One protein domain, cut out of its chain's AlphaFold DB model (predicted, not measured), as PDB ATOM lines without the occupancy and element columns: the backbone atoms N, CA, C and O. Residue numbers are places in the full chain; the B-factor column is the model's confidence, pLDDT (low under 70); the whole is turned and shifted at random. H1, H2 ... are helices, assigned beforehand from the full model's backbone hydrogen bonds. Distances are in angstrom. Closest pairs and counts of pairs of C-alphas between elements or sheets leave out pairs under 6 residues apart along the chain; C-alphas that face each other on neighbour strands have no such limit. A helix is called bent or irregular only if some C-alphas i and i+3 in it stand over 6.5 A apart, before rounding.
ATOM      1  N   SER A 216     -18.905  17.207  77.412       91.81
ATOM      2  CA  SER A 216     -19.036  18.178  78.498       91.81
ATOM      3  C   SER A 216     -17.718  18.908  78.788       91.81
ATOM      4  O   SER A 216     -16.625  18.406  78.510       91.81
ATOM      5  N   TYR A 217     -17.816  20.081  79.413       87.69
ATOM      6  CA  TYR A 217     -16.662  20.874  79.832       87.69
ATOM      7  C   TYR A 217     -15.754  20.117  80.812       87.69
ATOM      8  O   TYR A 217     -14.548  20.351  80.802       87.69
ATOM      9  N   ALA A 218     -16.299  19.178  81.598       87.81
ATOM     10  CA  ALA A 218     -15.516  18.352  82.513       87.81
ATOM     11  C   ALA A 218     -14.754  17.209  81.818       87.81
ATOM     12  O   ALA A 218     -14.094  16.421  82.494       87.81
ATOM     13  N   ALA A 219     -14.851  17.062  80.492       92.06
ATOM     14  CA  ALA A 219     -14.056  16.095  79.739       92.06
ATOM     15  C   ALA A 219     -12.566  16.467  79.785       92.06
ATOM     16  O   ALA A 219     -12.184  17.575  79.394       92.06
ATOM     17  N   THR A 220     -11.731  15.519  80.209       93.06
ATOM     18  CA  THR A 220     -10.270  15.673  80.240       93.06
ATOM     19  C   THR A 220      -9.674  15.606  78.834       93.06
ATOM     20  O   THR A 220     -10.336  15.190  77.879       93.06
ATOM     21  N   GLU A 221      -8.408  15.998  78.681       92.25
ATOM     22  CA  GLU A 221      -7.699  15.839  77.404       92.25
ATOM     23  C   GLU A 221      -7.608  14.370  76.975       92.25
ATOM     24  O   GLU A 221      -7.759  14.071  75.792       92.25
ATOM     25  N   GLU A 222      -7.452  13.452  77.933       93.19
ATOM     26  CA  GLU A 222      -7.449  12.010  77.682       93.19
ATOM     27  C   GLU A 222      -8.812  11.525  77.167       93.19
ATOM     28  O   GLU A 222      -8.865  10.814  76.164       93.19
ATOM     29  N   ASP A 223      -9.919  11.992  77.763       93.94
ATOM     30  CA  ASP A 223     -11.276  11.675  77.292       93.94
ATOM     31  C   ASP A 223     -11.491  12.161  75.848       93.94
ATOM     32  O   ASP A 223     -12.056  11.447  75.016       93.94
ATOM     33  N   ARG A 224     -11.019  13.374  75.527       93.56
ATOM     34  CA  ARG A 224     -11.139  13.965  74.183       93.56
ATOM     35  C   ARG A 224     -10.285  13.224  73.159       93.56
ATOM     36  O   ARG A 224     -10.768  12.939  72.064       93.56
ATOM     37  N   ALA A 225      -9.046  12.885  73.510       93.31
ATOM     38  CA  ALA A 225      -8.154  12.114  72.651       93.31
ATOM     39  C   ALA A 225      -8.713  10.704  72.400       93.31
ATOM     40  O   ALA A 225      -8.810  10.272  71.250       93.31
ATOM     41  N   GLY A 226      -9.162  10.017  73.455       92.81
ATOM     42  CA  GLY A 226      -9.800   8.705  73.360       92.81
ATOM     43  C   GLY A 226     -11.085   8.731  72.529       92.81
ATOM     44  O   GLY A 226     -11.300   7.852  71.691       92.81
ATOM     45  N   ALA A 227     -11.909   9.770  72.687       94.75
ATOM     46  CA  ALA A 227     -13.111   9.970  71.883       94.75
ATOM     47  C   ALA A 227     -12.788  10.173  70.403       94.75
ATOM     48  O   ALA A 227     -13.406   9.534  69.553       94.75
ATOM     49  N   LEU A 228     -11.791  11.003  70.092       94.50
ATOM     50  CA  LEU A 228     -11.369  11.254  68.717       94.50
ATOM     51  C   LEU A 228     -10.857   9.973  68.048       94.50
ATOM     52  O   LEU A 228     -11.202   9.710  66.896       94.50
ATOM     53  N   VAL A 229     -10.088   9.144  68.760       94.62
ATOM     54  CA  VAL A 229      -9.634   7.836  68.256       94.62
ATOM     55  C   VAL A 229     -10.822   6.905  68.007       94.62
ATOM     56  O   VAL A 229     -10.975   6.403  66.894       94.62
ATOM     57  N   THR A 230     -11.697   6.739  69.002       95.44
ATOM     58  CA  THR A 230     -12.843   5.814  68.942       95.44
ATOM     59  C   THR A 230     -13.822   6.192  67.825       95.44
ATOM     60  O   THR A 230     -14.293   5.335  67.076       95.44
ATOM     61  N   VAL A 231     -14.113   7.487  67.667       95.44
ATOM     62  CA  VAL A 231     -14.993   7.988  66.603       95.44
ATOM     63  C   VAL A 231     -14.339   7.813  65.234       95.44
ATOM     64  O   VAL A 231     -14.991   7.322  64.313       95.44
ATOM     65  N   ASN A 232     -13.054   8.147  65.085       93.19
ATOM     66  CA  ASN A 232     -12.358   7.974  63.810       93.19
ATOM     67  C   ASN A 232     -12.276   6.509  63.383       93.19
ATOM     68  O   ASN A 232     -12.444   6.207  62.202       93.19
ATOM     69  N   GLU A 233     -12.043   5.591  64.315       93.44
ATOM     70  CA  GLU A 233     -12.035   4.157  64.035       93.44
ATOM     71  C   GLU A 233     -13.414   3.662  63.573       93.44
ATOM     72  O   GLU A 233     -13.522   2.973  62.552       93.44
ATOM     73  N   ALA A 234     -14.484   4.095  64.247       93.56
ATOM     74  CA  ALA A 234     -15.855   3.770  63.861       93.56
ATOM     75  C   ALA A 234     -16.225   4.341  62.478       93.56
ATOM     76  O   ALA A 234     -16.823   3.643  61.656       93.56
ATOM     77  N   LEU A 235     -15.831   5.585  62.184       92.06
ATOM     78  CA  LEU A 235     -16.080   6.229  60.891       92.06
ATOM     79  C   LEU A 235     -15.245   5.615  59.760       92.06
ATOM     80  O   LEU A 235     -15.740   5.490  58.642       92.06
ATOM     81  N   ARG A 236     -14.003   5.193  60.017       89.25
ATOM     82  CA  ARG A 236     -13.168   4.486  59.025       89.25
ATOM     83  C   ARG A 236     -13.705   3.101  58.690       89.25
ATOM     84  O   ARG A 236     -13.580   2.671  57.550       89.25
ATOM     85  N   SER A 237     -14.311   2.438  59.669       88.81
ATOM     86  CA  SER A 237     -14.936   1.122  59.499       88.81
ATOM     87  C   SER A 237     -16.295   1.195  58.791       88.81
ATOM     88  O   SER A 237     -16.861   0.165  58.429       88.81
ATOM     89  N   SER A 238     -16.838   2.401  58.590       86.69
ATOM     90  CA  SER A 238     -18.083   2.606  57.852       86.69
ATOM     91  C   SER A 238     -17.859   2.502  56.337       86.69
ATOM     92  O   SER A 238     -16.849   2.967  55.805       86.69
ATOM     93  N   GLY A 239     -18.801   1.868  55.633       79.62
ATOM     94  CA  GLY A 239     -18.734   1.702  54.180       79.62
ATOM     95  C   GLY A 239     -18.760   3.038  53.411       79.62
ATOM     96  O   GLY A 239     -19.134   4.075  53.963       79.62
ATOM     97  N   PRO A 240     -18.382   3.035  52.121       73.94
ATOM     98  CA  PRO A 240     -18.377   4.242  51.292       73.94
ATOM     99  C   PRO A 240     -19.780   4.814  51.020       73.94
ATOM    100  O   PRO A 240     -19.892   6.013  50.790       73.94
ATOM    101  N   ASP A 241     -20.835   3.997  51.115       79.88
ATOM    102  CA  ASP A 241     -22.219   4.375  50.764       79.88
ATOM    103  C   ASP A 241     -23.063   4.852  51.963       79.88
ATOM    104  O   ASP A 241     -24.288   4.967  51.883       79.88
ATOM    105  N   VAL A 242     -22.429   5.101  53.110       85.81
ATOM    106  CA  VAL A 242     -23.128   5.500  54.335       85.81
ATOM    107  C   VAL A 242     -23.544   6.970  54.249       85.81
ATOM    108  O   VAL A 242     -22.727   7.860  54.017       85.81
ATOM    109  N   THR A 243     -24.831   7.237  54.470       87.56
ATOM    110  CA  THR A 243     -25.383   8.602  54.454       87.56
ATOM    111  C   THR A 243     -24.851   9.450  55.615       87.56
ATOM    112  O   THR A 243     -24.498   8.927  56.673       87.56
ATOM    113  N   ALA A 244     -24.863  10.779  55.472       85.75
ATOM    114  CA  ALA A 244     -24.394  11.698  56.518       85.75
ATOM    115  C   ALA A 244     -25.093  11.482  57.879       85.75
ATOM    116  O   ALA A 244     -24.439  11.477  58.920       85.75
ATOM    117  N   LEU A 245     -26.408  11.222  57.875       87.44
ATOM    118  CA  LEU A 245     -27.172  10.922  59.094       87.44
ATOM    119  C   LEU A 245     -26.707   9.624  59.769       87.44
ATOM    120  O   LEU A 245     -26.607   9.558  60.994       87.44
ATOM    121  N   GLN A 246     -26.393   8.596  58.980       91.75
ATOM    122  CA  GLN A 246     -25.876   7.333  59.503       91.75
ATOM    123  C   GLN A 246     -24.454   7.492  60.051       91.75
ATOM    124  O   GLN A 246     -24.167   6.949  61.115       91.75
ATOM    125  N   LEU A 247     -23.585   8.272  59.392       90.50
ATOM    126  CA  LEU A 247     -22.254   8.601  59.920       90.50
ATOM    127  C   LEU A 247     -22.359   9.301  61.279       90.50
ATOM    128  O   LEU A 247     -21.648   8.940  62.216       90.50
ATOM    129  N   HIS A 248     -23.291  10.247  61.412       92.25
ATOM    130  CA  HIS A 248     -23.527  10.932  62.678       92.25
ATOM    131  C   HIS A 248     -24.006   9.963  63.769       92.25
ATOM    132  O   HIS A 248     -23.463   9.960  64.873       92.25
ATOM    133  N   ALA A 249     -24.954   9.073  63.458       93.25
ATOM    134  CA  ALA A 249     -25.426   8.055  64.398       93.25
ATOM    135  C   ALA A 249     -24.315   7.077  64.829       93.25
ATOM    136  O   ALA A 249     -24.232   6.724  66.007       93.25
ATOM    137  N   ILE A 250     -23.438   6.667  63.904       94.38
ATOM    138  CA  ILE A 250     -22.271   5.822  64.199       94.38
ATOM    139  C   ILE A 250     -21.329   6.543  65.168       94.38
ATOM    140  O   ILE A 250     -20.953   5.965  66.188       94.38
ATOM    141  N   ALA A 251     -20.998   7.808  64.896       94.19
ATOM    142  CA  ALA A 251     -20.121   8.600  65.752       94.19
ATOM    143  C   ALA A 251     -20.717   8.823  67.156       94.19
ATOM    144  O   ALA A 251     -20.031   8.626  68.157       94.19
ATOM    145  N   GLN A 252     -22.013   9.148  67.246       93.88
ATOM    146  CA  GLN A 252     -22.725   9.302  68.523       93.88
ATOM    147  C   GLN A 252     -22.741   7.994  69.328       93.88
ATOM    148  O   GLN A 252     -22.517   7.993  70.538       93.88
ATOM    149  N   LYS A 253     -22.961   6.855  68.663       94.56
ATOM    150  CA  LYS A 253     -22.916   5.541  69.313       94.56
ATOM    151  C   LYS A 253     -21.510   5.201  69.810       94.56
ATOM    152  O   LYS A 253     -21.379   4.647  70.898       94.56
ATOM    153  N   ALA A 254     -20.481   5.538  69.034       95.25
ATOM    154  CA  ALA A 254     -19.085   5.287  69.378       95.25
ATOM    155  C   ALA A 254     -18.633   6.093  70.607       95.25
ATOM    156  O   ALA A 254     -17.935   5.556  71.462       95.25
ATOM    157  N   ILE A 255     -19.073   7.350  70.737       95.56
ATOM    158  CA  ILE A 255     -18.694   8.222  71.864       95.56
ATOM    159  C   ILE A 255     -19.559   8.025  73.122       95.56
ATOM    160  O   ILE A 255     -19.177   8.461  74.208       95.56
ATOM    161  N   ALA A 256     -20.714   7.357  73.015       93.50
ATOM    162  CA  ALA A 256     -21.647   7.166  74.130       93.50
ATOM    163  C   ALA A 256     -21.018   6.566  75.411       93.50
ATOM    164  O   ALA A 256     -21.355   7.041  76.496       93.50
ATOM    165  N   PRO A 257     -20.101   5.576  75.350       93.62
ATOM    166  CA  PRO A 257     -19.435   5.060  76.548       93.62
ATOM    167  C   PRO A 257     -18.584   6.116  77.266       93.62
ATOM    168  O   PRO A 257     -18.626   6.194  78.490       93.62
ATOM    169  N   ILE A 258     -17.865   6.953  76.512       93.94
ATOM    170  CA  ILE A 258     -17.011   8.019  77.056       93.94
ATOM    171  C   ILE A 258     -17.876   9.123  77.665       93.94
ATOM    172  O   ILE A 258     -17.611   9.569  78.778       93.94
ATOM    173  N   ARG A 259     -18.970   9.511  76.993       93.31
ATOM    174  CA  ARG A 259     -19.942  10.457  77.565       93.31
ATOM    175  C   ARG A 259     -20.487   9.980  78.902       93.31
ATOM    176  O   ARG A 259     -20.437  10.732  79.864       93.31
ATOM    177  N   ARG A 260     -20.907   8.715  78.987       90.62
ATOM    178  CA  ARG A 260     -21.380   8.126  80.246       90.62
ATOM    179  C   ARG A 260     -20.310   8.166  81.335       90.62
ATOM    180  O   ARG A 260     -20.627   8.479  82.474       90.62
ATOM    181  N   GLN A 261     -19.049   7.883  81.010       90.88
ATOM    182  CA  GLN A 261     -17.952   7.988  81.980       90.88
ATOM    183  C   GLN A 261     -17.786   9.424  82.501       90.88
ATOM    184  O   GLN A 261     -17.708   9.623  83.715       90.88
ATOM    185  N   ILE A 262     -17.804  10.422  81.616       92.94
ATOM    186  CA  ILE A 262     -17.731  11.840  81.999       92.94
ATOM    187  C   ILE A 262     -18.926  12.220  82.881       92.94
ATOM    188  O   ILE A 262     -18.724  12.738  83.975       92.94
ATOM    189  N   GLU A 263     -20.148  11.884  82.461       91.00
ATOM    190  CA  GLU A 263     -21.386  12.142  83.211       91.00
ATOM    191  C   GLU A 263     -21.341  11.509  84.612       91.00
ATOM    192  O   GLU A 263     -21.712  12.144  85.599       91.00
ATOM    193  N   THR A 264     -20.829  10.278  84.739       89.19
ATOM    194  CA  THR A 264     -20.686   9.623  86.050       89.19
ATOM    195  C   THR A 264     -19.669  10.319  86.954       89.19
ATOM    196  O   THR A 264     -19.908  10.433  88.157       89.19
ATOM    197  N   ARG A 265     -18.555  10.822  86.401       89.94
ATOM    198  CA  ARG A 265     -17.556  11.591  87.161       89.94
ATOM    199  C   ARG A 265     -18.126  12.930  87.620       89.94
ATOM    200  O   ARG A 265     -17.986  13.262  88.793       89.94
ATOM    201  N   GLU A 266     -18.798  13.651  86.728       92.00
ATOM    202  CA  GLU A 266     -19.462  14.919  87.046       92.00
ATOM    203  C   GLU A 266     -20.528  14.746  88.126       92.00
ATOM    204  O   GLU A 266     -20.614  15.545  89.053       92.00
ATOM    205  N   MET A 267     -21.334  13.686  88.037       91.31
ATOM    206  CA  MET A 267     -22.346  13.394  89.047       91.31
ATOM    207  C   MET A 267     -21.708  13.101  90.408       91.31
ATOM    208  O   MET A 267     -22.166  13.625  91.424       91.31
ATOM    209  N   LEU A 268     -20.642  12.293  90.438       91.69
ATOM    210  CA  LEU A 268     -19.894  12.016  91.661       91.69
ATOM    211  C   LEU A 268     -19.370  13.311  92.297       91.69
ATOM    212  O   LEU A 268     -19.529  13.509  93.503       91.69
ATOM    213  N   GLU A 269     -18.754  14.175  91.497       92.06
ATOM    214  CA  GLU A 269     -18.206  15.456  91.941       92.06
ATOM    215  C   GLU A 269     -19.311  16.374  92.469       92.06
ATOM    216  O   GLU A 269     -19.286  16.721  93.649       92.06
ATOM    217  N   ARG A 270     -20.359  16.625  91.675       92.88
ATOM    218  CA  ARG A 270     -21.507  17.465  92.048       92.88
ATOM    219  C   ARG A 270     -22.176  17.009  93.342       92.88
ATOM    220  O   ARG A 270     -22.450  17.823  94.224       92.88
ATOM    221  N   VAL A 271     -22.469  15.716  93.481       93.94
ATOM    222  CA  VAL A 271     -23.124  15.191  94.691       93.94
ATOM    223  C   VAL A 271     -22.215  15.329  95.905       93.94
ATOM    224  O   VAL A 271     -22.692  15.664  96.991       93.94
ATOM    225  N   THR A 272     -20.913  15.101  95.737       92.25
ATOM    226  CA  THR A 272     -19.950  15.207  96.835       92.25
ATOM    227  C   THR A 272     -19.743  16.663  97.258       92.25
ATOM    228  O   THR A 272     -19.745  16.950  98.454       92.25
ATOM    229  N   GLU A 273     -19.638  17.594  96.309       92.81
ATOM    230  CA  GLU A 273     -19.573  19.036  96.574       92.81
ATOM    231  C   GLU A 273     -20.823  19.532  97.300       92.81
ATOM    232  O   GLU A 273     -20.712  20.251  98.287       92.81
ATOM    233  N   ASN A 274     -22.010  19.063  96.906       93.44
ATOM    234  CA  ASN A 274     -23.266  19.381  97.588       93.44
ATOM    235  C   ASN A 274     -23.425  18.685  98.954       93.44
ATOM    236  O   ASN A 274     -24.294  19.060  99.745       93.44
ATOM    237  N   ALA A 275     -22.633  17.649  99.239       92.81
ATOM    238  CA  ALA A 275     -22.657  16.939 100.514       92.81
ATOM    239  C   ALA A 275     -21.778  17.611 101.578       92.81
ATOM    240  O   ALA A 275     -22.145  17.589 102.751       92.81
ATOM    241  N   VAL A 276     -20.660  18.235 101.192       92.75
ATOM    242  CA  VAL A 276     -19.727  18.889 102.133       92.75
ATOM    243  C   VAL A 276     -20.408  19.976 102.987       92.75
ATOM    244  O   VAL A 276     -20.247  19.938 104.207       92.75
ATOM    245  N   PRO A 277     -21.235  20.889 102.434       92.88
ATOM    246  CA  PRO A 277     -21.964  21.883 103.223       92.88
ATOM    247  C   PRO A 277     -23.004  21.305 104.191       92.88
ATOM    248  O   PRO A 277     -23.507  22.040 105.033       92.88
TER     249      PRO A 277
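What this domain is: This is residues 216 to 277 of the 411 residues of an uncharacterized protein of Acidobacteriales bacterium (UniProt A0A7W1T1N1). A long bent helix, H2, makes the length, and a shorter helix, H1, packs on it around the bend, while residues 267 to 277 of H2 stick out. The printed part has 62 residues, in order H1, H2, with no named strand: all helix. It is loose, with a radius of gyration of the C-alphas of 15.3 A, spanning 55 by 20 by 14 A.

Where its parts are: Find C-alpha 244 at (-24.394, 11.698, 56.518), where H2, residues 244 to 277, begins. By its hydrogen bonds it was assigned as one helix, but it is bent: C-alphas 254 and 257 are 7.2 A apart. Arm H2a, residues 244 to 254, is 15.3 A long; arm H2b, residues 257 to 277, runs 31.6 A to C-alpha 277 at (-21.964, 21.883, 103.223). H1, residues 221 to 236, is 22.3 A long.

How they stand to each other: The arms stand at a steep tilt of 54 degrees. H1 touches H2a, opposite ways at a steep tilt of 47 degrees; their closest C-alphas, of Val 231 and Ala 251, are 5.2 A apart. H1, with residues 223 to 227 alone, only just touches residues 258 to 262 of H2b, with 3 pairs of C-alphas within 8 A, the closest those of Ala 227 and Ile 258 at 6.8 A. In H1 and H2a every O i to N i+4 pair is within hydrogen-bond range; in H2b, 16 of 17.

The domain as a whole: The C-alphas farthest apart, of Asp 241 and Pro 277, are 55.3 A apart. The printed part has no cut, the link from H1 to H2 is short, and no printed residue is under pLDDT 70.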